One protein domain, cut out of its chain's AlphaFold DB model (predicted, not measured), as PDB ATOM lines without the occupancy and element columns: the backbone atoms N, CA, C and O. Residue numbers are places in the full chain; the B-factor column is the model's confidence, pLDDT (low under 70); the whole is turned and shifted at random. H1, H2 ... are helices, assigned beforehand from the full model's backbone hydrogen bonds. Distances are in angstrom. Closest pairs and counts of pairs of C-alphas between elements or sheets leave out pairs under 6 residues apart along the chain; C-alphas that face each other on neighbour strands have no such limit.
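This is residues 6 to 196 and 222 to 234 of the 234 residues of an uncharacterized protein of Piromyces sp. (strain E2) (UniProt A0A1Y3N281). Two long helices, H5 and H8, lie side by side and run opposite ways through the middle of an elongated, all-helix body. H3 packs on residues 81 to 88 of H5, with H1 and H2 beyond it at one end of the long axis, while H7, H9 and H10 gather at the other end; between these ends H4 meets residues 95 to 98 of H5, and H6 meets residues 97 to 98. H11 lies near H5 and touches no helix. The printed part has 204 residues with eleven named helices, H1 to H11 in order along the chain, and no named strand. It is compact, with a radius of gyration of the C-alphas of 17.5 A, and spans 55 by 34 by 30 A.

H1, residues 6 to 10, and H2, residues 14 to 17, meet only through their link. H3, residues 21 to 33, is close to but not clearly touching either: the closest C-alphas are those of Gly 7 and Ala 30, 7.9 A apart, and of Leu 17 and Val 23, 7.0 A apart. H5, residues 79 to 98, is the hub and touches four other helices. With its residues 81 to 88 alone it touches H3, at a steep tilt of 44 degrees, the same way; the closest C-alphas are those of Cys 22 and Glu 81, 6.3 A apart. H4, residues 46 to 55, only just touches H5, with 3 pairs of C-alphas within 8 A, the closest being Ala 49 and Tyr 98 at 6.6 A. H6, residues 109 to 117, touches H5 about perpendicular at 84 degrees, with C-alphas 98 and 111 closest at 5.4 A. H4 and H6 touch only at their ends, and only just, with 3 pairs of C-alphas within 8 A, the closest those of Lys 46 and Phe 115 at 6.1 A. H8, residues 143 to 163, touches H5 at a shallow tilt of 27 degrees, opposite ways; the closest C-alphas are those of Thr 89 and Phe 159, 6.1 A apart. H7, residues 130 to 141, forms a helical hairpin with H6, with C-alphas 109 and 139 closest at 4.9 A. H7 and H8 touch only at the corner, and only just, with 3 pairs of C-alphas within 8 A, the closest those of Cys 140 and Asn 146 at 4.7 A. H9, residues 172 to 179, forms a helical hairpin with H8, with C-alphas 146 and 178 closest at 6.0 A. H10, residues 183 to 188, forms a helical hairpin with H9, with C-alphas 177 and 183 closest at 5.8 A, and touches H7, with C-alphas 137 and 183 closest at 5.1 A. H11, residues 222 to 233, is close to but not clearly touching H5, with C-alphas 94 and 228 closest at 7.7 A. Every O i to N i+4 pair is within hydrogen-bond range in H1, H3, H5, H6 and H7; the counts are 5 of 6 in H4, 15 of 17 in H8, 3 of 4 in H9, 7 of 8 in H11 and 0 of 2 in H10, where 3 of 3 O i to N i+3 pairs are within range, and H2 is too short for an O i to N i+4 pair.

H1 begins at C-alpha 6 (319.205, 345.553, 381.758). From first to last C-alpha H3 measures 18.7 A, H4 14.7 A and H7 16.5 A. H5 is 28.2 A long and begins at C-alpha 79 (308.273, 336.387, 378.831). H8, 30.4 A, has a kink of 27 degrees near residue 154. H11 ends at C-alpha 233 (313.673, 343.777, 396.376).

The two C-alphas farthest apart are those of Ser 15 and Asn 188, 55.5 A. Residues 197 to 221 are not printed, and C-alphas 196 and 222 are 19.4 A apart across the cut. The links H3 to H4, H4 to H5 and H6 to H7 are long. The mean pLDDT of the printed part is 80.6; 49 residues are under 70, namely 6 to 19, 38 to 40, 121 to 128, 166 to 170, 191 to 196 and 222 to 234.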
ATOM      1  N   ILE A   6     320.071 345.709 382.924       52.47
ATOM      2  CA  ILE A   6     319.205 345.553 381.758       52.47
ATOM      3  C   ILE A   6     319.688 346.452 380.603       52.47
ATOM      4  O   ILE A   6     319.572 346.063 379.446       52.47
ATOM      5  N   GLY A   7     320.327 347.598 380.883       51.59
ATOM      6  CA  GLY A   7     320.791 348.540 379.852       51.59
ATOM      7  C   GLY A   7     321.774 347.923 378.851       51.59
ATOM      8  O   GLY A   7     321.639 348.106 377.643       51.59
ATOM      9  N   SER A   8     322.715 347.108 379.338       48.25
ATOM     10  CA  SER A   8     323.666 346.377 378.488       48.25
ATOM     11  C   SER A   8     323.009 345.221 377.722       48.25
ATOM     12  O   SER A   8     323.488 344.842 376.655       48.25
ATOM     13  N   LEU A   9     321.916 344.661 378.254       49.31
ATOM     14  CA  LEU A   9     321.173 343.559 377.638       49.31
ATOM     15  C   LEU A   9     320.239 344.043 376.516       49.31
ATOM     16  O   LEU A   9     320.088 343.355 375.508       49.31
ATOM     17  N   ILE A  10     319.658 345.239 376.657       54.50
ATOM     18  CA  ILE A  10     318.691 345.798 375.695       54.50
ATOM     19  C   ILE A  10     319.340 346.048 374.328       54.50
ATOM     20  O   ILE A  10     318.723 345.792 373.299       54.50
ATOM     21  N   LEU A  11     320.607 346.472 374.290       54.53
ATOM     22  CA  LEU A  11     321.302 346.760 373.029       54.53
ATOM     23  C   LEU A  11     321.623 345.503 372.199       54.53
ATOM     24  O   LEU A  11     321.730 345.603 370.979       54.53
ATOM     25  N   ALA A  12     321.735 344.327 372.823       54.97
ATOM     26  CA  ALA A  12     322.090 343.083 372.134       54.97
ATOM     27  C   ALA A  12     320.879 342.281 371.613       54.97
ATOM     28  O   ALA A  12     321.051 341.408 370.764       54.97
ATOM     29  N   ALA A  13     319.659 342.568 372.084       52.16
ATOM     30  CA  ALA A  13     318.448 341.812 371.731       52.16
ATOM     31  C   ALA A  13     317.656 342.392 370.536       52.16
ATOM     32  O   ALA A  13     316.654 341.818 370.104       52.16
ATOM     33  N   THR A  14     318.106 343.511 369.963       55.75
ATOM     34  CA  THR A  14     317.353 344.281 368.956       55.75
ATOM     35  C   THR A  14     317.145 343.555 367.624       55.75
ATOM     36  O   THR A  14     316.155 343.814 366.952       55.75
ATOM     37  N   SER A  15     317.989 342.595 367.234       57.75
ATOM     38  CA  SER A  15     317.857 341.937 365.921       57.75
ATOM     39  C   SER A  15     316.790 340.835 365.845       57.75
ATOM     40  O   SER A  15     316.392 340.476 364.739       57.75
ATOM     41  N   ALA A  16     316.318 340.295 366.977       57.78
ATOM     42  CA  ALA A  16     315.285 339.246 367.009       57.78
ATOM     43  C   ALA A  16     313.900 339.755 367.449       57.78
ATOM     44  O   ALA A  16     312.896 339.107 367.165       57.78
ATOM     45  N   LEU A  17     313.841 340.921 368.103       58.50
ATOM     46  CA  LEU A  17     312.621 341.492 368.689       58.50
ATOM     47  C   LEU A  17     312.057 342.693 367.901       58.50
ATOM     48  O   LEU A  17     311.069 343.289 368.311       58.50
ATOM     49  N   ALA A  18     312.652 343.045 366.757       60.72
ATOM     50  CA  ALA A  18     312.437 344.302 366.022       60.72
ATOM     51  C   ALA A  18     311.014 344.581 365.475       60.72
ATOM     52  O   ALA A  18     310.853 345.504 364.679       60.72
ATOM     53  N   GLN A  19     309.985 343.800 365.819       67.31
ATOM     54  CA  GLN A  19     308.638 343.959 365.252       67.31
ATOM     55  C   GLN A  19     307.492 344.056 366.260       67.31
ATOM     56  O   GLN A  19     306.371 344.310 365.822       67.31
ATOM     57  N   SER A  20     307.713 343.897 367.568       84.31
ATOM     58  CA  SER A  20     306.610 344.098 368.514       84.31
ATOM     59  C   SER A  20     306.479 345.558 368.929       84.31
ATOM     60  O   SER A  20     307.466 346.268 369.134       84.31
ATOM     61  N   GLY A  21     305.234 346.023 369.071       86.50
ATOM     62  CA  GLY A  21     304.972 347.380 369.546       86.50
ATOM     63  C   GLY A  21     305.547 347.610 370.948       86.50
ATOM     64  O   GLY A  21     306.021 348.708 371.229       86.50
ATOM     65  N   CYS A  22     305.650 346.564 371.776       89.81
ATOM     66  CA  CYS A  22     306.310 346.617 373.083       89.81
ATOM     67  C   CYS A  22     307.754 347.134 373.033       89.81
ATOM     68  O   CYS A  22     308.170 347.927 373.878       89.81
ATOM     69  N   VAL A  23     308.528 346.709 372.032       88.44
ATOM     70  CA  VAL A  23     309.927 347.129 371.884       88.44
ATOM     71  C   VAL A  23     310.005 348.603 371.518       88.44
ATOM     72  O   VAL A  23     310.811 349.320 372.101       88.44
ATOM     73  N   SER A  24     309.116 349.086 370.646       89.00
ATOM     74  CA  SER A  24     309.058 350.514 370.306       89.00
ATOM     75  C   SER A  24     308.712 351.393 371.517       89.00
ATOM     76  O   SER A  24     309.228 352.499 371.668       89.00
ATOM     77  N   GLU A  25     307.885 350.885 372.432       89.44
ATOM     78  CA  GLU A  25     307.560 351.556 373.693       89.44
ATOM     79  C   GLU A  25     308.762 351.549 374.642       89.44
ATOM     80  O   GLU A  25     309.075 352.567 375.268       89.44
ATOM     81  N   MET A  26     309.505 350.440 374.680       88.88
ATOM     82  CA  MET A  26     310.752 350.357 375.428       88.88
ATOM     83  C   MET A  26     311.836 351.270 374.866       88.88
ATOM     84  O   MET A  26     312.589 351.817 375.652       88.88
ATOM     85  N   GLU A  27     311.926 351.488 373.554       88.81
ATOM     86  CA  GLU A  27     312.902 352.414 372.960       88.81
ATOM     87  C   GLU A  27     312.690 353.854 373.444       88.81
ATOM     88  O   GLU A  27     313.657 354.545 373.783       88.81
ATOM     89  N   LYS A  28     311.428 354.290 373.570       87.94
ATOM     90  CA  LYS A  28     311.095 355.597 374.161       87.94
ATOM     91  C   LYS A  28     311.588 355.683 375.608       87.94
ATOM     92  O   LYS A  28     312.188 356.677 376.013       87.94
ATOM     93  N   VAL A  29     311.369 354.621 376.384       88.12
ATOM     94  CA  VAL A  29     311.830 354.526 377.775       88.12
ATOM     95  C   VAL A  29     313.353 354.393 377.863       88.12
ATOM     96  O   VAL A  29     313.961 354.978 378.754       88.12
ATOM     97  N   ALA A  30     313.987 353.698 376.922       88.19
ATOM     98  CA  ALA A  30     315.426 353.496 376.841       88.19
ATOM     99  C   ALA A  30     316.149 354.833 376.664       88.19
ATOM    100  O   ALA A  30     317.100 355.100 377.389       88.19
ATOM    101  N   ALA A  31     315.654 355.703 375.777       86.81
ATOM    102  CA  ALA A  31     316.184 357.056 375.601       86.81
ATOM    103  C   ALA A  31     316.069 357.913 376.877       86.81
ATOM    104  O   ALA A  31     316.910 358.776 377.138       86.81
ATOM    105  N   CYS A  32     315.036 357.663 377.685       86.62
ATOM    106  CA  CYS A  32     314.874 358.293 378.987       86.62
ATOM    107  C   CYS A  32     315.921 357.786 380.001       86.62
ATOM    108  O   CYS A  32     316.634 358.585 380.611       86.62
ATOM    109  N   ILE A  33     316.072 356.465 380.145       84.50
ATOM    110  CA  ILE A  33     316.976 355.862 381.139       84.50
ATOM    111  C   ILE A  33     318.449 355.851 380.716       84.50
ATOM    112  O   ILE A  33     319.307 355.766 381.581       84.50
ATOM    113  N   SER A  34     318.789 355.964 379.430       84.31
ATOM    114  CA  SER A  34     320.187 355.937 378.962       84.31
ATOM    115  C   SER A  34     321.010 357.127 379.453       84.31
ATOM    116  O   SER A  34     322.236 357.081 379.443       84.31
ATOM    117  N   ASN A  35     320.334 358.199 379.873       75.06
ATOM    118  CA  ASN A  35     320.954 359.371 380.483       75.06
ATOM    119  C   ASN A  35     321.125 359.226 382.006       75.06
ATOM    120  O   ASN A  35     321.603 360.158 382.654       75.06
ATOM    121  N   SER A  36     320.716 358.096 382.592       78.19
ATOM    122  CA  SER A  36     320.916 357.823 384.010       78.19
ATOM    123  C   SER A  36     322.338 357.337 384.286       78.19
ATOM    124  O   SER A  36     322.968 356.653 383.481       78.19
ATOM    125  N   ASN A  37     322.867 357.687 385.458       70.12
ATOM    126  CA  ASN A  37     324.114 357.097 385.928       70.12
ATOM    127  C   ASN A  37     323.872 355.615 386.253       70.12
ATOM    128  O   ASN A  37     322.922 355.302 386.966       70.12
ATOM    129  N   GLU A  38     324.785 354.723 385.845       68.19
ATOM    130  CA  GLU A  38     324.725 353.264 386.099       68.19
ATOM    131  C   GLU A  38     324.509 352.877 387.581       68.19
ATOM    132  O   GLU A  38     324.125 351.753 387.899       68.19
ATOM    133  N   ASN A  39     324.735 353.817 388.500       66.19
ATOM    134  CA  ASN A  39     324.609 353.642 389.942       66.19
ATOM    135  C   ASN A  39     323.221 353.966 390.501       66.19
ATOM    136  O   ASN A  39     323.084 354.060 391.722       66.19
ATOM    137  N   GLN A  40     322.211 354.172 389.656       68.81
ATOM    138  CA  GLN A  40     320.903 354.566 390.150       68.81
ATOM    139  C   GLN A  40     320.269 353.449 390.974       68.81
ATOM    140  O   GLN A  40     319.973 352.355 390.488       68.81
ATOM    141  N   LYS A  41     320.113 353.744 392.261       72.12
ATOM    142  CA  LYS A  41     319.458 352.869 393.220       72.12
ATOM    143  C   LYS A  41     317.987 353.219 393.302       72.12
ATOM    144  O   LYS A  41     317.548 354.308 392.944       72.12
ATOM    145  N   GLU A  42     317.255 352.254 393.809       75.75
ATOM    146  CA  GLU A  42     315.836 352.351 394.083       75.75
ATOM    147  C   GLU A  42     315.586 353.491 395.081       75.75
ATOM    148  O   GLU A  42     316.440 353.717 395.949       75.75
ATOM    149  N   PRO A  43     314.455 354.215 394.975       83.38
ATOM    150  CA  PRO A  43     314.122 355.303 395.887       83.38
ATOM    151  C   PRO A  43     313.892 354.751 397.299       83.38
ATOM    152  O   PRO A  43     312.794 354.347 397.668       83.38
ATOM    153  N   ASN A  44     314.957 354.694 398.085       84.81
ATOM    154  CA  ASN A  44     314.969 354.227 399.471       84.81
ATOM    155  C   ASN A  44     315.571 355.256 400.434       84.81
ATOM    156  O   ASN A  44     315.646 355.004 401.633       84.81
ATOM    157  N   SER A  45     316.004 356.394 399.898       89.75
ATOM    158  CA  SER A  45     316.411 357.568 400.644       89.75
ATOM    159  C   SER A  45     315.958 358.828 399.914       89.75
ATOM    160  O   SER A  45     315.575 358.781 398.738       89.75
ATOM    161  N   LYS A  46     316.008 359.980 400.585       91.62
ATOM    162  CA  LYS A  46     315.714 361.266 399.928       91.62
ATOM    163  C   LYS A  46     316.649 361.535 398.758       91.62
ATOM    164  O   LYS A  46     316.216 362.046 397.724       91.62
ATOM    165  N   GLU A  47     317.925 361.194 398.901       91.19
ATOM    166  CA  GLU A  47     318.927 361.367 397.854       91.19
ATOM    167  C   GLU A  47     318.607 360.491 396.640       91.19
ATOM    168  O   GLU A  47     318.528 361.017 395.531       91.19
ATOM    169  N   SER A  48     318.333 359.194 396.835       90.19
ATOM    170  CA  SER A  48     318.008 358.294 395.719       90.19
ATOM    171  C   SER A  48     316.667 358.634 395.065       90.19
ATOM    172  O   SER A  48     316.566 358.598 393.840       90.19
ATOM    173  N   ALA A  49     315.665 359.073 395.833       91.19
ATOM    174  CA  ALA A  49     314.413 359.595 395.281       91.19
ATOM    175  C   ALA A  49     314.627 360.886 394.468       91.19
ATOM    176  O   ALA A  49     314.048 361.047 393.394       91.19
ATOM    177  N   THR A  50     315.497 361.789 394.934       92.69
ATOM    178  CA  THR A  50     315.867 363.002 394.182       92.69
ATOM    179  C   THR A  50     316.533 362.641 392.860       92.69
ATOM    180  O   THR A  50     316.187 363.193 391.817       92.69
ATOM    181  N   GLU A  51     317.501 361.725 392.891       90.81
ATOM    182  CA  GLU A  51     318.197 361.252 391.695       90.81
ATOM    183  C   GLU A  51     317.248 360.549 390.726       90.81
ATOM    184  O   GLU A  51     317.331 360.776 389.521       90.81
ATOM    185  N   PHE A  52     316.316 359.745 391.239       91.00
ATOM    186  CA  PHE A  52     315.256 359.129 390.448       91.00
ATOM    187  C   PHE A  52     314.396 360.178 389.735       91.00
ATOM    188  O   PHE A  52     314.198 360.092 388.525       91.00
ATOM    189  N   CYS A  53     313.958 361.225 390.434       92.62
ATOM    190  CA  CYS A  53     313.139 362.265 389.816       92.62
ATOM    191  C   CYS A  53     313.882 363.130 388.798       92.62
ATOM    192  O   CYS A  53     313.269 363.559 387.822       92.62
ATOM    193  N   LYS A  54     315.195 363.325 388.960       91.94
ATOM    194  CA  LYS A  54     316.026 364.035 387.973       91.94
ATOM    195  C   LYS A  54     316.043 363.366 386.600       91.94
ATOM    196  O   LYS A  54     316.247 364.064 385.612       91.94
ATOM    197  N   LEU A  55     315.796 362.055 386.508       89.38
ATOM    198  CA  LEU A  55     315.632 361.396 385.205       89.38
ATOM    199  C   LEU A  55     314.522 362.057 384.401       89.38
ATOM    200  O   LEU A  55     314.706 362.396 383.239       89.38
ATOM    201  N   PHE A  56     313.387 362.288 385.055       90.69
ATOM    202  CA  PHE A  56     312.169 362.758 384.412       90.69
ATOM    203  C   PHE A  56     312.195 364.246 384.062       90.69
ATOM    204  O   PHE A  56     311.302 364.727 383.371       90.69
ATOM    205  N   GLU A  57     313.234 364.968 384.486       90.50
ATOM    206  CA  GLU A  57     313.489 366.347 384.061       90.50
ATOM    207  C   GLU A  57     314.135 366.406 382.661       90.50
ATOM    208  O   GLU A  57     314.139 367.462 382.029       90.50
ATOM    209  N   ASN A  58     314.642 365.279 382.145       89.94
ATOM    210  CA  ASN A  58     315.152 365.178 380.780       89.94
ATOM    211  C   ASN A  58     314.007 365.239 379.753       89.94
ATOM    212  O   ASN A  58     312.962 364.612 379.936       89.94
ATOM    213  N   GLU A  59     314.229 365.925 378.627       89.88
ATOM    214  CA  GLU A  59     313.261 366.031 377.527       89.88
ATOM    215  C   GLU A  59     312.771 364.660 377.037       89.88
ATOM    216  O   GLU A  59     311.579 364.483 376.794       89.88
ATOM    217  N   ALA A  60     313.664 363.664 376.972       89.00
ATOM    218  CA  ALA A  60     313.330 362.301 376.557       89.00
ATOM    219  C   ALA A  60     312.360 361.591 377.522       89.00
ATOM    220  O   ALA A  60     311.655 360.667 377.125       89.00
ATOM    221  N   CYS A  61     312.299 362.023 378.783       89.50
ATOM    222  CA  CYS A  61     311.472 361.414 379.821       89.50
ATOM    223  C   CYS A  61     310.119 362.104 380.031       89.50
ATOM    224  O   CYS A  61     309.288 361.596 380.788       89.50
ATOM    225  N   LYS A  62     309.843 363.221 379.343       88.00
ATOM    226  CA  LYS A  62     308.548 363.923 379.437       88.00
ATOM    227  C   LYS A  62     307.355 363.089 378.956       88.00
ATOM    228  O   LYS A  62     306.215 363.408 379.260       88.00
ATOM    229  N   ILE A  63     307.614 361.970 378.284       84.06
ATOM    230  CA  ILE A  63     306.613 360.993 377.838       84.06
ATOM    231  C   ILE A  63     305.837 360.316 378.984       84.06
ATOM    232  O   ILE A  63     304.742 359.799 378.760       84.06
ATOM    233  N   PHE A  64     306.398 360.281 380.198       81.94
ATOM    234  CA  PHE A  64     305.799 359.602 381.350       81.94
ATOM    235  C   PHE A  64     304.581 360.331 381.944       81.94
ATOM    236  O   PHE A  64     303.568 359.666 382.169       81.94
ATOM    237  N   PRO A  65     304.613 361.658 382.188       76.62
ATOM    238  CA  PRO A  65     303.426 362.385 382.649       76.62
ATOM    239  C   PRO A  65     302.239 362.381 381.668       76.62
ATOM    240  O   PRO A  65     301.090 362.472 382.114       76.62
ATOM    241  N   ASP A  66     302.491 362.230 380.365       77.00
ATOM    242  CA  ASP A  66     301.493 362.419 379.301       77.00
ATOM    243  C   ASP A  66     300.835 361.117 378.805       77.00
ATOM    244  O   ASP A  66     300.250 361.096 377.723       77.00
ATOM    245  N   ASP A  67     300.950 360.010 379.552       74.88
ATOM    246  CA  ASP A  67     300.407 358.686 379.183       74.88
ATOM    247  C   ASP A  67     300.855 358.185 377.789       74.88
ATOM    248  O   ASP A  67     300.265 357.269 377.215       74.88
ATOM    249  N   SER A  68     301.934 358.763 377.249       74.25
ATOM    250  CA  SER A  68     302.424 358.522 375.883       74.25
ATOM    251  C   SER A  68     303.202 357.214 375.733       74.25
ATOM    252  O   SER A  68     303.521 356.802 374.615       74.25
ATOM    253  N   VAL A  69     303.510 356.573 376.861       79.44
ATOM    254  CA  VAL A  69     304.050 355.217 376.919       79.44
ATOM    255  C   VAL A  69     302.911 354.272 377.260       79.44
ATOM    256  O   VAL A  69     302.206 354.504 378.240       79.44
ATOM    257  N   SER A  70     302.710 353.196 376.511       83.25
ATOM    258  CA  SER A  70     301.656 352.211 376.789       83.25
ATOM    259  C   SER A  70     302.185 350.799 376.621       83.25
ATOM    260  O   SER A  70     302.995 350.556 375.744       83.25
ATOM    261  N   ILE A  71     301.709 349.850 377.423       88.44
ATOM    262  CA  ILE A  71     302.077 348.436 377.254       88.44
ATOM    263  C   ILE A  71     301.004 347.637 376.501       88.44
ATOM    264  O   ILE A  71     301.064 346.413 376.452       88.44
ATOM    265  N   LYS A  72     299.995 348.310 375.928       89.69
ATOM    266  CA  LYS A  72     298.883 347.658 375.211       89.69
ATOM    267  C   LYS A  72     299.348 346.817 374.023       89.69
ATOM    268  O   LYS A  72     298.694 345.839 373.688       89.69
ATOM    269  N   GLU A  73     300.465 347.206 373.419       90.00
ATOM    270  CA  GLU A  73     301.069 346.526 372.272       90.00
ATOM    271  C   GLU A  73     302.052 345.409 372.680       90.00
ATOM    272  O   GLU A  73     302.763 344.880 371.827       90.00
ATOM    273  N   CYS A  74     302.137 345.075 373.974       91.06
ATOM    274  CA  CYS A  74     302.963 343.980 374.481       91.06
ATOM    275  C   CYS A  74     302.197 342.653 374.507       91.06
ATOM    276  O   CYS A  74     301.104 342.566 375.072       91.06
ATOM    277  N   ASP A  75     302.804 341.588 373.983       92.69
ATOM    278  CA  ASP A  75     302.346 340.218 374.202       92.69
ATOM    279  C   ASP A  75     302.764 339.746 375.597       92.69
ATOM    280  O   ASP A  75     303.883 339.294 375.832       92.69
ATOM    281  N   LEU A  76     301.830 339.805 376.544       92.06
ATOM    282  CA  LEU A  76     302.080 339.409 377.930       92.06
ATOM    283  C   LEU A  76     302.279 337.893 378.120       92.06
ATOM    284  O   LEU A  76     302.623 337.467 379.227       92.06
ATOM    285  N   ASN A  77     302.061 337.079 377.078       90.81
ATOM    286  CA  ASN A  77     302.407 335.655 377.084       90.81
ATOM    287  C   ASN A  77     303.877 335.424 376.718       90.81
ATOM    288  O   ASN A  77     304.443 334.393 377.092       90.81
ATOM    289  N   ASN A  78     304.497 336.372 376.013       91.38
ATOM    290  CA  ASN A  78     305.924 336.366 375.756       91.38
ATOM    291  C   ASN A  78     306.665 336.841 377.027       91.38
ATOM    292  O   ASN A  78     306.406 337.945 377.512       91.38
ATOM    293  N   PRO A  79     307.579 336.033 377.595       90.12
ATOM    294  CA  PRO A  79     308.273 336.387 378.831       90.12
ATOM    295  C   PRO A  79     309.129 337.656 378.703       90.12
ATOM    296  O   PRO A  79     309.160 338.443 379.647       90.12
ATOM    297  N   ASP A  80     309.758 337.891 377.551       88.62
ATOM    298  CA  ASP A  80     310.630 339.050 377.335       88.62
ATOM    299  C   ASP A  80     309.806 340.345 377.276       88.62
ATOM    300  O   ASP A  80     310.106 341.325 377.962       88.62
ATOM    301  N   GLU A  81     308.703 340.335 376.522       91.62
ATOM    302  CA  GLU A  81     307.788 341.480 376.443       91.62
ATOM    303  C   GLU A  81     307.059 341.728 377.760       91.62
ATOM    304  O   GLU A  81     306.857 342.878 378.151       91.62
ATOM    305  N   LYS A  82     306.729 340.670 378.505       91.00
ATOM    306  CA  LYS A  82     306.190 340.799 379.858       91.00
ATOM    307  C   LYS A  82     307.176 341.507 380.791       91.00
ATOM    308  O   LYS A  82     306.755 342.378 381.551       91.00
ATOM    309  N   THR A  83     308.468 341.182 380.735       88.12
ATOM    310  CA  THR A  83     309.505 341.871 381.524       88.12
ATOM    311  C   THR A  83     309.665 343.335 381.110       88.12
ATOM    312  O   THR A  83     309.795 344.210 381.973       88.12
ATOM    313  N   ILE A  84     309.589 343.636 379.811       89.94
ATOM    314  CA  ILE A  84     309.572 345.019 379.310       89.94
ATOM    315  C   ILE A  84     308.359 345.770 379.870       89.94
ATOM    316  O   ILE A  84     308.510 346.827 380.484       89.94
ATOM    317  N   ALA A  85     307.163 345.198 379.733       92.19
ATOM    318  CA  ALA A  85     305.924 345.778 380.229       92.19
ATOM    319  C   ALA A  85     305.968 346.037 381.744       92.19
ATOM    320  O   ALA A  85     305.579 347.113 382.203       92.19
ATOM    321  N   GLN A  86     306.493 345.086 382.524       88.88
ATOM    322  CA  GLN A  86     306.713 345.246 383.964       88.88
ATOM    323  C   GLN A  86     307.650 346.415 384.265       88.88
ATOM    324  O   GLN A  86     307.345 347.223 385.139       88.88
ATOM    325  N   THR A  87     308.747 346.542 383.517       87.75
ATOM    326  CA  THR A  87     309.730 347.621 383.689       87.75
ATOM    327  C   THR A  87     309.118 348.990 383.402       87.75
ATOM    328  O   THR A  87     309.205 349.898 384.228       87.75
ATOM    329  N   ILE A  88     308.441 349.130 382.258       90.75
ATOM    330  CA  ILE A  88     307.739 350.357 381.858       90.75
ATOM    331  C   ILE A  88     306.721 350.761 382.930       90.75
ATOM    332  O   ILE A  88     306.654 351.922 383.343       90.75
ATOM    333  N   THR A  89     305.940 349.792 383.404       90.44
ATOM    334  CA  THR A  89     304.900 350.023 384.405       90.44
ATOM    335  C   THR A  89     305.504 350.396 385.761       90.44
ATOM    336  O   THR A  89     305.047 351.353 386.378       90.44
ATOM    337  N   ALA A  90     306.579 349.732 386.197       88.25
ATOM    338  CA  ALA A  90     307.291 350.068 387.430       88.25
ATOM    339  C   ALA A  90     307.854 351.498 387.404       88.25
ATOM    340  O   ALA A  90     307.731 352.229 388.387       88.25
ATOM    341  N   LEU A  91     308.414 351.935 386.270       89.00
ATOM    342  CA  LEU A  91     308.901 353.307 386.103       89.00
ATOM    343  C   LEU A  91     307.768 354.332 386.200       89.00
ATOM    344  O   LEU A  91     307.924 355.348 386.876       89.00
ATOM    345  N   LYS A  92     306.613 354.050 385.584       91.56
ATOM    346  CA  LYS A  92     305.417 354.893 385.724       91.56
ATOM    347  C   LYS A  92     304.942 354.978 387.168       91.56
ATOM    348  O   LYS A  92     304.668 356.075 387.645       91.56
ATOM    349  N   VAL A  93     304.855 353.839 387.855       89.38
ATOM    350  CA  VAL A  93     304.489 353.779 389.275       89.38
ATOM    351  C   VAL A  93     305.449 354.643 390.087       89.38
ATOM    352  O   VAL A  93     305.001 355.551 390.781       89.38
ATOM    353  N   GLY A  94     306.759 354.442 389.926       89.62
ATOM    354  CA  GLY A  94     307.777 355.233 390.612       89.62
ATOM    355  C   GLY A  94     307.635 356.733 390.342       89.62
ATOM    356  O   GLY A  94     307.623 357.524 391.284       89.62
ATOM    357  N   TYR A  95     307.471 357.144 389.081       92.56
ATOM    358  CA  TYR A  95     307.276 358.552 388.723       92.56
ATOM    359  C   TYR A  95     306.051 359.152 389.422       92.56
ATOM    360  O   TYR A  95     306.146 360.186 390.087       92.56
ATOM    361  N   LEU A  96     304.907 358.472 389.311       91.50
ATOM    362  CA  LEU A  96     303.646 358.908 389.900       91.50
ATOM    363  C   LEU A  96     303.686 358.900 391.435       91.50
ATOM    364  O   LEU A  96     302.958 359.658 392.061       91.50
ATOM    365  N   THR A  97     304.535 358.089 392.063       90.50
ATOM    366  CA  THR A  97     304.734 358.145 393.513       90.50
ATOM    367  C   THR A  97     305.638 359.311 393.919       90.50
ATOM    368  O   THR A  97     305.254 360.129 394.760       90.50
ATOM    369  N   TYR A  98     306.841 359.390 393.347       92.19
ATOM    370  CA  TYR A  98     307.939 360.178 393.917       92.19
ATOM    371  C   TYR A  98     308.146 361.546 393.267       92.19
ATOM    372  O   TYR A  98     308.753 362.414 393.888       92.19
ATOM    373  N   CYS A  99     307.670 361.755 392.037       94.12
ATOM    374  CA  CYS A  99     308.173 362.850 391.203       94.12
ATOM    375  C   CYS A  99     307.129 363.877 390.778       94.12
ATOM    376  O   CYS A  99     307.482 364.871 390.145       94.12
ATOM    377  N   VAL A 100     305.861 363.678 391.131       93.69
ATOM    378  CA  VAL A 100     304.802 364.588 390.691       93.69
ATOM    379  C   VAL A 100     304.828 365.898 391.468       93.69
ATOM    380  O   VAL A 100     304.840 365.926 392.703       93.69
ATOM    381  N   LYS A 101     304.814 366.983 390.697       94.88
ATOM    382  CA  LYS A 101     304.798 368.365 391.158       94.88
ATOM    383  C   LYS A 101     303.493 369.049 390.734       94.88
ATOM    384  O   LYS A 101     302.872 368.644 389.752       94.88
ATOM    385  N   ASP A 102     303.093 370.069 391.480       95.44
ATOM    386  CA  ASP A 102     302.014 370.988 391.122       95.44
ATOM    387  C   ASP A 102     302.470 372.007 390.056       95.44
ATOM    388  O   ASP A 102     303.629 372.027 389.628       95.44
ATOM    389  N   SER A 103     301.562 372.887 389.629       95.31
ATOM    390  CA  SER A 103     301.858 373.953 388.660       95.31
ATOM    391  C   SER A 103     302.848 375.010 389.162       95.31
ATOM    392  O   SER A 103     303.424 375.736 388.351       95.31
ATOM    393  N   ALA A 104     303.092 375.090 390.472       96.81
ATOM    394  CA  ALA A 104     304.121 375.941 391.063       96.81
ATOM    395  C   ALA A 104     305.490 375.235 391.162       96.81
ATOM    396  O   ALA A 104     306.464 375.840 391.610       96.81
ATOM    397  N   GLY A 105     305.583 373.974 390.728       95.06
ATOM    398  CA  GLY A 105     306.800 373.170 390.773       95.06
ATOM    399  C   GLY A 105     307.088 372.546 392.142       95.06
ATOM    400  O   GLY A 105     308.171 371.983 392.330       95.06
ATOM    401  N   ASN A 106     306.152 372.610 393.092       96.94
ATOM    402  CA  ASN A 106     306.292 371.971 394.399       96.94
ATOM    403  C   ASN A 106     305.808 370.526 394.336       96.94
ATOM    404  O   ASN A 106     304.860 370.219 393.623       96.94
ATOM    405  N   PHE A 107     306.411 369.629 395.116       95.88
ATOM    406  CA  PHE A 107     305.885 368.270 395.243       95.88
ATOM    407  C   PHE A 107     304.447 368.279 395.763       95.88
ATOM    408  O   PHE A 107     304.136 368.970 396.735       95.88
ATOM    409  N   CYS A 108     303.612 367.439 395.160       97.00
ATOM    410  CA  CYS A 108     302.267 367.180 395.653       97.00
ATOM    411  C   CYS A 108     302.284 366.740 397.128       97.00
ATOM    412  O   CYS A 108     303.209 366.019 397.509       97.00
ATOM    413  N   PRO A 109     301.284 367.096 397.960       96.69
ATOM    414  CA  PRO A 109     301.316 366.822 399.400       96.69
ATOM    415  C   PRO A 109     301.600 365.356 399.759       96.69
ATOM    416  O   PRO A 109     302.437 365.096 400.624       96.69
ATOM    417  N   LEU A 110     301.002 364.390 399.046       92.69
ATOM    418  CA  LEU A 110     301.281 362.968 399.275       92.69
ATOM    419  C   LEU A 110     302.711 362.590 398.868       92.69
ATOM    420  O   LEU A 110     303.412 361.916 399.620       92.69
ATOM    421  N   THR A 111     303.167 363.056 397.705       93.25
ATOM    422  CA  THR A 111     304.541 362.837 397.229       93.25
ATOM    423  C   THR A 111     305.552 363.428 398.207       93.25
ATOM    424  O   THR A 111     306.497 362.748 398.595       93.25
ATOM    425  N   LYS A 112     305.322 364.658 398.677       95.00
ATOM    426  CA  LYS A 112     306.139 365.320 399.692       95.00
ATOM    427  C   LYS A 112     306.174 364.515 400.985       95.00
ATOM    428  O   LYS A 112     307.249 364.340 401.543       95.00
ATOM    429  N   TYR A 113     305.031 364.013 401.451       91.81
ATOM    430  CA  TYR A 113     304.984 363.180 402.648       91.81
ATOM    431  C   TYR A 113     305.802 361.896 402.484       91.81
ATOM    432  O   TYR A 113     306.615 361.587 403.353       91.81
ATOM    433  N   ILE A 114     305.639 361.172 401.372       89.75
ATOM    434  CA  ILE A 114     306.421 359.961 401.086       89.75
ATOM    435  C   ILE A 114     307.910 360.306 401.064       89.75
ATOM    436  O   ILE A 114     308.700 359.695 401.776       89.75
ATOM    437  N   PHE A 115     308.275 361.336 400.307       88.62
ATOM    438  CA  PHE A 115     309.645 361.806 400.172       88.62
ATOM    439  C   PHE A 115     310.252 362.214 401.521       88.62
ATOM    440  O   PHE A 115     311.372 361.838 401.848       88.62
ATOM    441  N   ASP A 116     309.508 362.932 402.363       90.31
ATOM    442  CA  ASP A 116     310.003 363.408 403.653       90.31
ATOM    443  C   ASP A 116     310.166 362.307 404.705       90.31
ATOM    444  O   ASP A 116     310.906 362.501 405.679       90.31
ATOM    445  N   ASN A 117     309.504 361.166 404.502       88.25
ATOM    446  CA  ASN A 117     309.499 360.036 405.423       88.25
ATOM    447  C   ASN A 117     310.165 358.774 404.852       88.25
ATOM    448  O   ASN A 117     310.182 357.767 405.547       88.25
ATOM    449  N   ILE A 118     310.752 358.827 403.655       87.06
ATOM    450  CA  ILE A 118     311.349 357.660 402.986       87.06
ATOM    451  C   ILE A 118     312.503 357.026 403.784       87.06
ATOM    452  O   ILE A 118     312.650 355.810 403.793       87.06
ATOM    453  N   ASP A 119     313.268 357.836 404.526       86.50
ATOM    454  CA  ASP A 119     314.364 357.361 405.387       86.50
ATOM    455  C   ASP A 119     313.864 356.789 406.723       86.50
ATOM    456  O   ASP A 119     314.617 356.174 407.486       86.50
ATOM    457  N   LYS A 120     312.598 357.049 407.068       85.12
ATOM    458  CA  LYS A 120     312.015 356.579 408.318       85.12
ATOM    459  C   LYS A 120     311.496 355.173 408.081       85.12
ATOM    460  O   LYS A 120     310.753 354.921 407.140       85.12
ATOM    461  N   LYS A 121     311.836 354.259 408.990       69.81
ATOM    462  CA  LYS A 121     311.134 352.978 409.082       69.81
ATOM    463  C   LYS A 121     309.690 353.284 409.459       69.81
ATOM    464  O   LYS A 121     309.403 353.555 410.623       69.81
ATOM    465  N   ILE A 122     308.821 353.338 408.462       64.56
ATOM    466  CA  ILE A 122     307.388 353.467 408.674       64.56
ATOM    467  C   ILE A 122     306.957 352.141 409.284       64.56
ATOM    468  O   ILE A 122     307.104 351.095 408.660       64.56
ATOM    469  N   ASP A 123     306.540 352.193 410.549       61.31
ATOM    470  CA  ASP A 123     306.084 351.014 411.273       61.31
ATOM    471  C   ASP A 123     304.897 350.406 410.520       61.31
ATOM    472  O   ASP A 123     304.034 351.139 410.015       61.31
ATOM    473  N   ASP A 124     304.851 349.075 410.435       56.81
ATOM    474  CA  ASP A 124     303.989 348.424 409.451       56.81
ATOM    475  C   ASP A 124     302.495 348.702 409.682       56.81
ATOM    476  O   ASP A 124     301.663 348.587 408.788       56.81
ATOM    477  N   LYS A 125     302.145 349.146 410.889       55.59
ATOM    478  CA  LYS A 125     300.784 349.407 411.362       55.59
ATOM    479  C   LYS A 125     300.296 350.822 411.079       55.59
ATOM    480  O   LYS A 125     299.665 351.445 411.929       55.59
ATOM    481  N   THR A 126     300.582 351.347 409.903       53.25
ATOM    482  CA  THR A 126     300.050 352.644 409.484       53.25
ATOM    483  C   THR A 126     298.562 352.477 409.179       53.25
ATOM    484  O   THR A 126     298.164 352.002 408.114       53.25
ATOM    485  N   THR A 127     297.736 352.781 410.181       58.59
ATOM    486  CA  THR A 127     296.291 352.958 410.040       58.59
ATOM    487  C   THR A 127     296.008 354.277 409.320       58.59
ATOM    488  O   THR A 127     296.883 355.141 409.224       58.59
ATOM    489  N   TYR A 128     294.792 354.448 408.793       67.50
ATOM    490  CA  TYR A 128     294.309 355.739 408.285       67.50
ATOM    491  C   TYR A 128     294.064 356.705 409.453       67.50
ATOM    492  O   TYR A 128     292.929 357.117 409.715       67.50
ATOM    493  N   ASP A 129     295.134 357.061 410.158       81.38
ATOM    494  CA  ASP A 129     295.068 358.054 411.211       81.38
ATOM    495  C   ASP A 129     294.656 359.417 410.633       81.38
ATOM    496  O   ASP A 129     294.704 359.681 409.423       81.38
ATOM    497  N   GLU A 130     294.186 360.306 411.505       87.06
ATOM    498  CA  GLU A 130     293.713 361.619 411.068       87.06
ATOM    499  C   GLU A 130     294.800 362.428 410.345       87.06
ATOM    500  O   GLU A 130     294.480 363.234 409.472       87.06
ATOM    501  N   ALA A 131     296.076 362.223 410.686       87.75
ATOM    502  CA  ALA A 131     297.192 362.914 410.050       87.75
ATOM    503  C   ALA A 131     297.372 362.467 408.590       87.75
ATOM    504  O   ALA A 131     297.458 363.307 407.695       87.75
ATOM    505  N   SER A 132     297.347 361.160 408.336       85.38
ATOM    506  CA  SER A 132     297.458 360.580 406.996       85.38
ATOM    507  C   SER A 132     296.267 360.974 406.125       85.38
ATOM    508  O   SER A 132     296.443 361.381 404.978       85.38
ATOM    509  N   LYS A 133     295.048 360.951 406.683       89.56
ATOM    510  CA  LYS A 133     293.838 361.413 405.980       89.56
ATOM    511  C   LYS A 133     293.945 362.869 405.535       89.56
ATOM    512  O   LYS A 133     293.596 363.171 404.399       89.56
ATOM    513  N   LYS A 134     294.467 363.761 406.386       93.94
ATOM    514  CA  LYS A 134     294.679 365.175 406.025       93.94
ATOM    515  C   LYS A 134     295.599 365.327 404.818       93.94
ATOM    516  O   LYS A 134     295.271 366.098 403.925       93.94
ATOM    517  N   ILE A 135     296.668 364.537 404.737       93.75
ATOM    518  CA  ILE A 135     297.585 364.560 403.588       93.75
ATOM    519  C   ILE A 135     296.863 364.150 402.300       93.75
ATOM    520  O   ILE A 135     297.014 364.820 401.281       93.75
ATOM    521  N   PHE A 136     296.040 363.096 402.336       93.06
ATOM    522  CA  PHE A 136     295.235 362.698 401.174       93.06
ATOM    523  C   PHE A 136     294.212 363.766 400.774       93.06
ATOM    524  O   PHE A 136     293.994 363.989 399.589       93.06
ATOM    525  N   ILE A 137     293.595 364.450 401.739       95.62
ATOM    526  CA  ILE A 137     292.647 365.541 401.471       95.62
ATOM    527  C   ILE A 137     293.355 366.717 400.803       95.62
ATOM    528  O   ILE A 137     292.868 367.235 399.801       95.62
ATOM    529  N   GLU A 138     294.492 367.138 401.354       97.06
ATOM    530  CA  GLU A 138     295.310 368.222 400.807       97.06
ATOM    531  C   GLU A 138     295.785 367.891 399.391       97.06
ATOM    532  O   GLU A 138     295.663 368.718 398.492       97.06
ATOM    533  N   ASP A 139     296.255 366.664 399.171       96.06
ATOM    534  CA  ASP A 139     296.692 366.180 397.865       96.06
ATOM    535  C   ASP A 139     295.534 366.089 396.860       96.06
ATOM    536  O   ASP A 139     295.659 366.554 395.731       96.06
ATOM    537  N   CYS A 140     294.372 365.583 397.280       96.38
ATOM    538  CA  CYS A 140     293.167 365.511 396.456       96.38
ATOM    539  C   CYS A 140     292.659 366.892 396.018       96.38
ATOM    540  O   CYS A 140     292.109 367.013 394.926       96.38
ATOM    541  N   LYS A 141     292.837 367.935 396.840       97.31
ATOM    542  CA  LYS A 141     292.377 369.300 396.531       97.31
ATOM    543  C   LYS A 141     293.231 370.015 395.483       97.31
ATOM    544  O   LYS A 141     292.777 371.016 394.928       97.31
ATOM    545  N   VAL A 142     294.441 369.533 395.205       97.56
ATOM    546  CA  VAL A 142     295.308 370.092 394.159       97.56
ATOM    547  C   VAL A 142     295.023 369.369 392.845       97.56
ATOM    548  O   VAL A 142     295.195 368.157 392.758       97.56
ATOM    549  N   SER A 143     294.596 370.101 391.813       95.75
ATOM    550  CA  SER A 143     294.096 369.522 390.554       95.75
ATOM    551  C   SER A 143     295.096 368.568 389.887       95.75
ATOM    552  O   SER A 143     294.732 367.476 389.455       95.75
ATOM    553  N   GLU A 144     296.366 368.959 389.810       94.12
ATOM    554  CA  GLU A 144     297.442 368.171 389.207       94.12
ATOM    555  C   GLU A 144     297.725 366.896 390.020       94.12
ATOM    556  O   GLU A 144     297.885 365.807 389.462       94.12
ATOM    557  N   CYS A 145     297.700 367.004 391.350       95.31
ATOM    558  CA  CYS A 145     297.914 365.889 392.274       95.31
ATOM    559  C   CYS A 145     296.725 364.918 392.293       95.31
ATOM    560  O   CYS A 145     296.904 363.698 392.330       95.31
ATOM    561  N   ASN A 146     295.504 365.440 392.173       94.62
ATOM    562  CA  ASN A 146     294.306 364.638 391.989       94.62
ATOM    563  C   ASN A 146     294.366 363.854 390.672       94.62
ATOM    564  O   ASN A 146     294.196 362.631 390.664       94.62
ATOM    565  N   SER A 147     294.704 364.539 389.574       93.12
ATOM    566  CA  SER A 147     294.853 363.922 388.255       93.12
ATOM    567  C   SER A 147     295.878 362.787 388.282       93.12
ATOM    568  O   SER A 147     295.586 361.690 387.798       93.12
ATOM    569  N   ARG A 148     297.028 362.981 388.943       92.00
ATOM    570  CA  ARG A 148     298.013 361.914 389.181       92.00
ATOM    571  C   ARG A 148     297.377 360.677 389.797       92.00
ATOM    572  O   ARG A 148     297.614 359.580 389.304       92.00
ATOM    573  N   MET A 149     296.572 360.829 390.847       89.50
ATOM    574  CA  MET A 149     295.933 359.677 391.482       89.50
ATOM    575  C   MET A 149     294.972 358.966 390.537       89.50
ATOM    576  O   MET A 149     294.971 357.743 390.508       89.50
ATOM    577  N   THR A 150     294.226 359.683 389.696       88.94
ATOM    578  CA  THR A 150     293.358 359.034 388.695       88.94
ATOM    579  C   THR A 150     294.140 358.239 387.642       88.94
ATOM    580  O   THR A 150     293.668 357.183 387.218       88.94
ATOM    581  N   LYS A 151     295.352 358.685 387.282       89.50
ATOM    582  CA  LYS A 151     296.282 357.976 386.383       89.50
ATOM    583  C   LYS A 151     297.000 356.813 387.064       89.50
ATOM    584  O   LYS A 151     297.286 355.803 386.432       89.50
ATOM    585  N   TYR A 152     297.271 356.928 388.359       86.19
ATOM    586  CA  TYR A 152     297.998 355.922 389.130       86.19
ATOM    587  C   TYR A 152     297.249 354.589 389.227       86.19
ATOM    588  O   TYR A 152     297.855 353.524 389.167       86.19
ATOM    589  N   ILE A 153     295.920 354.642 389.313       82.25
ATOM    590  CA  ILE A 153     295.056 353.464 389.475       82.25
ATOM    591  C   ILE A 153     295.208 352.453 388.338       82.25
ATOM    592  O   ILE A 153     295.568 351.313 388.632       82.25
ATOM    593  N   PRO A 154     294.946 352.813 387.063       86.00
ATOM    594  CA  PRO A 154     295.053 351.847 385.979       86.00
ATOM    595  C   PRO A 154     296.472 351.287 385.859       86.00
ATOM    596  O   PRO A 154     296.619 350.107 385.561       86.00
ATOM    597  N   VAL A 155     297.500 352.088 386.163       88.38
ATOM    598  CA  VAL A 155     298.903 351.646 386.144       88.38
ATOM    599  C   VAL A 155     299.163 350.588 387.220       88.38
ATOM    600  O   VAL A 155     299.779 349.569 386.929       88.38
ATOM    601  N   ILE A 156     298.671 350.774 388.449       83.25
ATOM    602  CA  ILE A 156     298.819 349.776 389.522       83.25
ATOM    603  C   ILE A 156     298.011 348.509 389.234       83.25
ATOM    604  O   ILE A 156     298.499 347.403 389.447       83.25
ATOM    605  N   GLU A 157     296.790 348.635 388.715       85.12
ATOM    606  CA  GLU A 157     295.981 347.470 388.335       85.12
ATOM    607  C   GLU A 157     296.654 346.649 387.230       85.12
ATOM    608  O   GLU A 157     296.675 345.417 387.280       85.12
ATOM    609  N   GLU A 158     297.225 347.327 386.239       87.88
ATOM    610  CA  GLU A 158     298.022 346.733 385.173       87.88
ATOM    611  C   GLU A 158     299.277 346.048 385.729       87.88
ATOM    612  O   GLU A 158     299.544 344.882 385.431       87.88
ATOM    613  N   PHE A 159     299.984 346.712 386.637       85.62
ATOM    614  CA  PHE A 159     301.163 346.170 387.300       85.62
ATOM    615  C   PHE A 159     300.881 344.911 388.126       85.62
ATOM    616  O   PHE A 159     301.644 343.939 388.072       85.62
ATOM    617  N   ASN A 160     299.768 344.896 388.860       84.06
ATOM    618  CA  ASN A 160     299.349 343.762 389.682       84.06
ATOM    619  C   ASN A 160     299.047 342.539 388.815       84.06
ATOM    620  O   ASN A 160     299.513 341.437 389.119       84.06
ATOM    621  N   LYS A 161     298.356 342.751 387.684       86.81
ATOM    622  CA  LYS A 161     298.106 341.705 386.681       86.81
ATOM    623  C   LYS A 161     299.412 341.127 386.142       86.81
ATOM    624  O   LYS A 161     299.566 339.909 386.102       86.81
ATOM    625  N   LEU A 162     300.369 341.983 385.778       86.75
ATOM    626  CA  LEU A 162     301.674 341.543 385.278       86.75
ATOM    627  C   LEU A 162     302.457 340.740 386.321       86.75
ATOM    628  O   LEU A 162     303.090 339.736 385.993       86.75
ATOM    629  N   SER A 163     302.404 341.171 387.578       83.06
ATOM    630  CA  SER A 163     303.146 340.563 388.686       83.06
ATOM    631  C   SER A 163     302.495 339.288 389.228       83.06
ATOM    632  O   SER A 163     303.080 338.617 390.071       83.06
ATOM    633  N   GLY A 164     301.288 338.936 388.766       83.94
ATOM    634  CA  GLY A 164     300.514 337.824 389.325       83.94
ATOM    635  C   GLY A 164     300.045 338.083 390.763       83.94
ATOM    636  O   GLY A 164     299.689 337.144 391.474       83.94
ATOM    637  N   SER A 165     300.061 339.344 391.202       79.25
ATOM    638  CA  SER A 165     299.616 339.745 392.531       79.25
ATOM    639  C   SER A 165     298.106 339.955 392.508       79.25
ATOM    640  O   SER A 165     297.602 340.842 391.824       79.25
ATOM    641  N   ASN A 166     297.373 339.162 393.291       65.88
ATOM    642  CA  ASN A 166     295.932 339.337 393.505       65.88
ATOM    643  C   ASN A 166     295.652 340.363 394.608       65.88
ATOM    644  O   ASN A 166     294.803 340.139 395.471       65.88
ATOM    645  N   THR A 167     296.390 341.470 394.630       63.44
ATOM    646  CA  THR A 167     296.099 342.532 395.588       63.44
ATOM    647  C   THR A 167     294.770 343.163 395.222       63.44
ATOM    648  O   THR A 167     294.640 343.899 394.243       63.44
ATOM    649  N   THR A 168     293.748 342.831 396.015       58.31
ATOM    650  CA  THR A 168     292.511 343.600 396.068       58.31
ATOM    651  C   THR A 168     292.901 345.048 396.290       58.31
ATOM    652  O   THR A 168     293.725 345.328 397.156       58.31
ATOM    653  N   ASN A 169     292.365 345.949 395.471       64.44
ATOM    654  CA  ASN A 169     292.710 347.360 395.526       64.44
ATOM    655  C   ASN A 169     292.154 347.935 396.842       64.44
ATOM    656  O   ASN A 169     291.042 348.445 396.887       64.44
ATOM    657  N   GLU A 170     292.898 347.783 397.940       67.50
ATOM    658  CA  GLU A 170     292.558 348.267 399.290       67.50
ATOM    659  C   GLU A 170     292.368 349.787 399.303       67.50
ATOM    660  O   GLU A 170     291.687 350.346 400.162       67.50
ATOM    661  N   PHE A 171     292.923 350.455 398.294       72.94
ATOM    662  CA  PHE A 171     292.752 351.871 398.046       72.94
ATOM    663  C   PHE A 171     291.469 352.194 397.277       72.94
ATOM    664  O   PHE A 171     291.135 353.365 397.176       72.94
ATOM    665  N   ALA A 172     290.709 351.218 396.766       78.00
ATOM    666  CA  ALA A 172     289.513 351.468 395.956       78.00
ATOM    667  C   ALA A 172     288.541 352.490 396.581       78.00
ATOM    668  O   ALA A 172     288.121 353.388 395.851       78.00
ATOM    669  N   PRO A 173     288.240 352.455 397.901       81.25
ATOM    670  CA  PRO A 173     287.425 353.494 398.524       81.25
ATOM    671  C   PRO A 173     288.079 354.878 398.458       81.25
ATOM    672  O   PRO A 173     287.427 355.833 398.057       81.25
ATOM    673  N   LEU A 174     289.369 354.990 398.801       84.81
ATOM    674  CA  LEU A 174     290.127 356.246 398.735       84.81
ATOM    675  C   LEU A 174     290.127 356.821 397.311       84.81
ATOM    676  O   LEU A 174     289.914 358.011 397.098       84.81
ATOM    677  N   LEU A 175     290.342 355.953 396.331       84.19
ATOM    678  CA  LEU A 175     290.439 356.300 394.923       84.19
ATOM    679  C   LEU A 175     289.115 356.808 394.341       84.19
ATOM    680  O   LEU A 175     289.137 357.660 393.455       84.19
ATOM    681  N   ASP A 176     287.974 356.326 394.836       88.88
ATOM    682  CA  ASP A 176     286.664 356.848 394.438       88.88
ATOM    683  C   ASP A 176     286.505 358.326 394.833       88.88
ATOM    684  O   ASP A 176     286.004 359.129 394.042       88.88
ATOM    685  N   TYR A 177     287.025 358.730 395.996       92.50
ATOM    686  CA  TYR A 177     287.028 360.140 396.394       92.50
ATOM    687  C   TYR A 177     287.874 361.002 395.458       92.50
ATOM    688  O   TYR A 177     287.430 362.079 395.066       92.50
ATOM    689  N   TYR A 178     289.046 360.513 395.039       92.75
ATOM    690  CA  TYR A 178     289.880 361.210 394.058       92.75
ATOM    691  C   TYR A 178     289.163 361.360 392.712       92.75
ATOM    692  O   TYR A 178     289.038 362.479 392.219       92.75
ATOM    693  N   LYS A 179     288.618 360.266 392.158       91.62
ATOM    694  CA  LYS A 179     287.909 360.272 390.863       91.62
ATOM    695  C   LYS A 179     286.714 361.225 390.837       91.62
ATOM    696  O   LYS A 179     286.461 361.854 389.816       91.62
ATOM    697  N   ASN A 180     285.982 361.318 391.946       94.50
ATOM    698  CA  ASN A 180     284.784 362.150 392.051       94.50
ATOM    699  C   ASN A 180     285.055 363.533 392.663       94.50
ATOM    700  O   ASN A 180     284.105 364.265 392.939       94.50
ATOM    701  N   ASN A 181     286.324 363.881 392.905       94.62
ATOM    702  CA  ASN A 181     286.742 365.119 393.565       94.62
ATOM    703  C   ASN A 181     286.041 365.369 394.923       94.62
ATOM    704  O   ASN A 181     285.752 366.502 395.304       94.62
ATOM    705  N   LYS A 182     285.741 364.294 395.664       96.50
ATOM    706  CA  LYS A 182     285.083 364.315 396.982       96.50
ATOM    707  C   LYS A 182     286.115 364.329 398.110       96.50
ATOM    708  O   LYS A 182     286.109 363.478 398.994       96.50
ATOM    709  N   CYS A 183     287.047 365.274 398.051       96.00
ATOM    710  CA  CYS A 183     288.227 365.257 398.912       96.00
ATOM    711  C   CYS A 183     287.880 365.339 400.402       96.00
ATOM    712  O   CYS A 183     288.437 364.586 401.188       96.00
ATOM    713  N   ASP A 184     286.932 366.189 400.801       96.31
ATOM    714  CA  ASP A 184     286.572 366.354 402.218       96.31
ATOM    715  C   ASP A 184     285.937 365.095 402.837       96.31
ATOM    716  O   ASP A 184     286.061 364.860 404.041       96.31
ATOM    717  N   ASP A 185     285.336 364.232 402.013       95.12
ATOM    718  CA  ASP A 185     284.710 362.991 402.471       95.12
ATOM    719  C   ASP A 185     285.740 361.911 402.851       95.12
ATOM    720  O   ASP A 185     285.393 360.948 403.539       95.12
ATOM    721  N   ILE A 186     287.021 362.084 402.494       91.75
ATOM    722  CA  ILE A 186     288.115 361.171 402.873       91.75
ATOM    723  C   ILE A 186     288.232 361.049 404.404       91.75
ATOM    724  O   ILE A 186     288.578 359.978 404.912       91.75
ATOM    725  N   MET A 187     287.872 362.089 405.171       92.06
ATOM    726  CA  MET A 187     287.842 362.001 406.641       92.06
ATOM    727  C   MET A 187     286.909 360.896 407.148       92.06
ATOM    728  O   MET A 187     287.197 360.266 408.172       92.06
ATOM    729  N   ASN A 188     285.831 360.623 406.408       91.44
ATOM    730  CA  ASN A 188     284.773 359.691 406.787       91.44
ATOM    731  C   ASN A 188     285.115 358.224 406.485       91.44
ATOM    732  O   ASN A 188     284.336 357.335 406.837       91.44
ATOM    733  N   ILE A 189     286.268 357.944 405.862       86.56
ATOM    734  CA  ILE A 189     286.744 356.572 405.660       86.56
ATOM    735  C   ILE A 189     286.948 355.932 407.035       86.56
ATOM    736  O   ILE A 189     287.823 356.333 407.805       86.56
ATOM    737  N   LYS A 190     286.121 354.940 407.372       82.50
ATOM    738  CA  LYS A 190     286.290 354.165 408.606       82.50
ATOM    739  C   LYS A 190     287.492 353.242 408.447       82.50
ATOM    740  O   LYS A 190     287.635 352.620 407.396       82.50
ATOM    741  N   GLU A 191     288.298 353.110 409.496       69.12
ATOM    742  CA  GLU A 191     289.469 352.220 409.499       69.12
ATOM    743  C   GLU A 191     289.088 350.762 409.170       69.12
ATOM    744  O   GLU A 191     289.845 350.064 408.504       69.12
ATOM    745  N   ASP A 192     287.860 350.346 409.499       63.78
ATOM    746  CA  ASP A 192     287.351 348.991 409.235       63.78
ATOM    747  C   ASP A 192     286.697 348.814 407.843       63.78
ATOM    748  O   ASP A 192     286.392 347.693 407.422       63.78
ATOM    749  N   ALA A 193     286.434 349.906 407.110       50.16
ATOM    750  CA  ALA A 193     285.638 349.876 405.873       50.16
ATOM    751  C   ALA A 193     286.426 349.462 404.615       50.16
ATOM    752  O   ALA A 193     285.805 349.135 403.600       50.16
ATOM    753  N   ALA A 194     287.763 349.384 404.686       50.28
ATOM    754  CA  ALA A 194     288.608 348.863 403.600       50.28
ATOM    755  C   ALA A 194     288.337 347.372 403.277       50.28
ATOM    756  O   ALA A 194     288.810 346.850 402.273       50.28
ATOM    757  N   THR A 195     287.506 346.702 404.079       48.69
ATOM    758  CA  THR A 195     287.154 345.281 403.963       48.69
ATOM    759  C   THR A 195     285.996 344.986 402.985       48.69
ATOM    760  O   THR A 195     285.535 343.849 402.924       48.69
ATOM    761  N   SER A 196     285.467 345.967 402.233       43.53
ATOM    762  CA  SER A 196     284.186 345.788 401.506       43.53
ATOM    763  C   SER A 196     284.140 346.156 400.013       43.53
ATOM    764  O   SER A 196     283.054 346.253 399.445       43.53
ATOM    765  N   LEU A 222     302.221 349.770 404.410       40.78
ATOM    766  CA  LEU A 222     303.158 348.983 403.601       40.78
ATOM    767  C   LEU A 222     302.597 348.561 402.243       40.78
ATOM    768  O   LEU A 222     303.368 348.170 401.376       40.78
ATOM    769  N   SER A 223     301.296 348.658 401.993       46.28
ATOM    770  CA  SER A 223     300.764 348.203 400.706       46.28
ATOM    771  C   SER A 223     301.205 349.103 399.553       46.28
ATOM    772  O   SER A 223     301.337 348.618 398.448       46.28
ATOM    773  N   LEU A 224     301.529 350.384 399.786       45.88
ATOM    774  CA  LEU A 224     302.160 351.216 398.754       45.88
ATOM    775  C   LEU A 224     303.679 351.275 398.905       45.88
ATOM    776  O   LEU A 224     304.382 351.039 397.939       45.88
ATOM    777  N   ILE A 225     304.195 351.551 400.106       44.22
ATOM    778  CA  ILE A 225     305.640 351.742 400.327       44.22
ATOM    779  C   ILE A 225     306.396 350.414 400.357       44.22
ATOM    780  O   ILE A 225     307.514 350.369 399.865       44.22
ATOM    781  N   SER A 226     305.789 349.326 400.833       45.22
ATOM    782  CA  SER A 226     306.331 347.971 400.663       45.22
ATOM    783  C   SER A 226     305.794 347.208 399.475       45.22
ATOM    784  O   SER A 226     306.412 346.209 399.139       45.22
ATOM    785  N   PHE A 227     304.775 347.683 398.753       48.00
ATOM    786  CA  PHE A 227     304.769 347.389 397.319       48.00
ATOM    787  C   PHE A 227     306.027 347.989 396.711       48.00
ATOM    788  O   PHE A 227     306.898 347.267 396.273       48.00
ATOM    789  N   LEU A 228     306.234 349.295 396.785       46.31
ATOM    790  CA  LEU A 228     307.415 349.907 396.183       46.31
ATOM    791  C   LEU A 228     308.713 349.211 396.652       46.31
ATOM    792  O   LEU A 228     309.464 348.733 395.812       46.31
ATOM    793  N   ALA A 229     308.906 348.968 397.953       40.41
ATOM    794  CA  ALA A 229     310.089 348.287 398.483       40.41
ATOM    795  C   ALA A 229     310.174 346.776 398.168       40.41
ATOM    796  O   ALA A 229     311.273 346.299 397.894       40.41
ATOM    797  N   ALA A 230     309.078 346.001 398.172       40.41
ATOM    798  CA  ALA A 230     309.135 344.580 397.792       40.41
ATOM    799  C   ALA A 230     309.377 344.398 396.288       40.41
ATOM    800  O   ALA A 230     309.984 343.416 395.881       40.41
ATOM    801  N   PHE A 231     308.947 345.349 395.465       44.53
ATOM    802  CA  PHE A 231     309.088 345.296 394.011       44.53
ATOM    803  C   PHE A 231     310.475 345.715 393.527       44.53
ATOM    804  O   PHE A 231     310.933 345.285 392.475       44.53
ATOM    805  N   PHE A 232     311.149 346.505 394.348       39.34
ATOM    806  CA  PHE A 232     312.558 346.844 394.265       39.34
ATOM    807  C   PHE A 232     313.448 345.740 394.915       39.34
ATOM    808  O   PHE A 232     314.608 345.534 394.571       39.34
ATOM    809  N   ALA A 233     312.906 344.883 395.785       33.88
ATOM    810  CA  ALA A 233     313.673 343.777 396.376       33.88
ATOM    811  C   ALA A 233     313.858 342.538 395.468       33.88
ATOM    812  O   ALA A 233     314.779 341.757 395.725       33.88
ATOM    813  N   PHE A 234     313.028 342.354 394.431       30.95
ATOM    814  CA  PHE A 234     313.227 341.318 393.402       30.95
ATOM    815  C   PHE A 234     314.162 341.803 392.302       30.95
ATOM    816  O   PHE A 234     314.917 340.952 391.789       30.95
TER     817      PHE A 234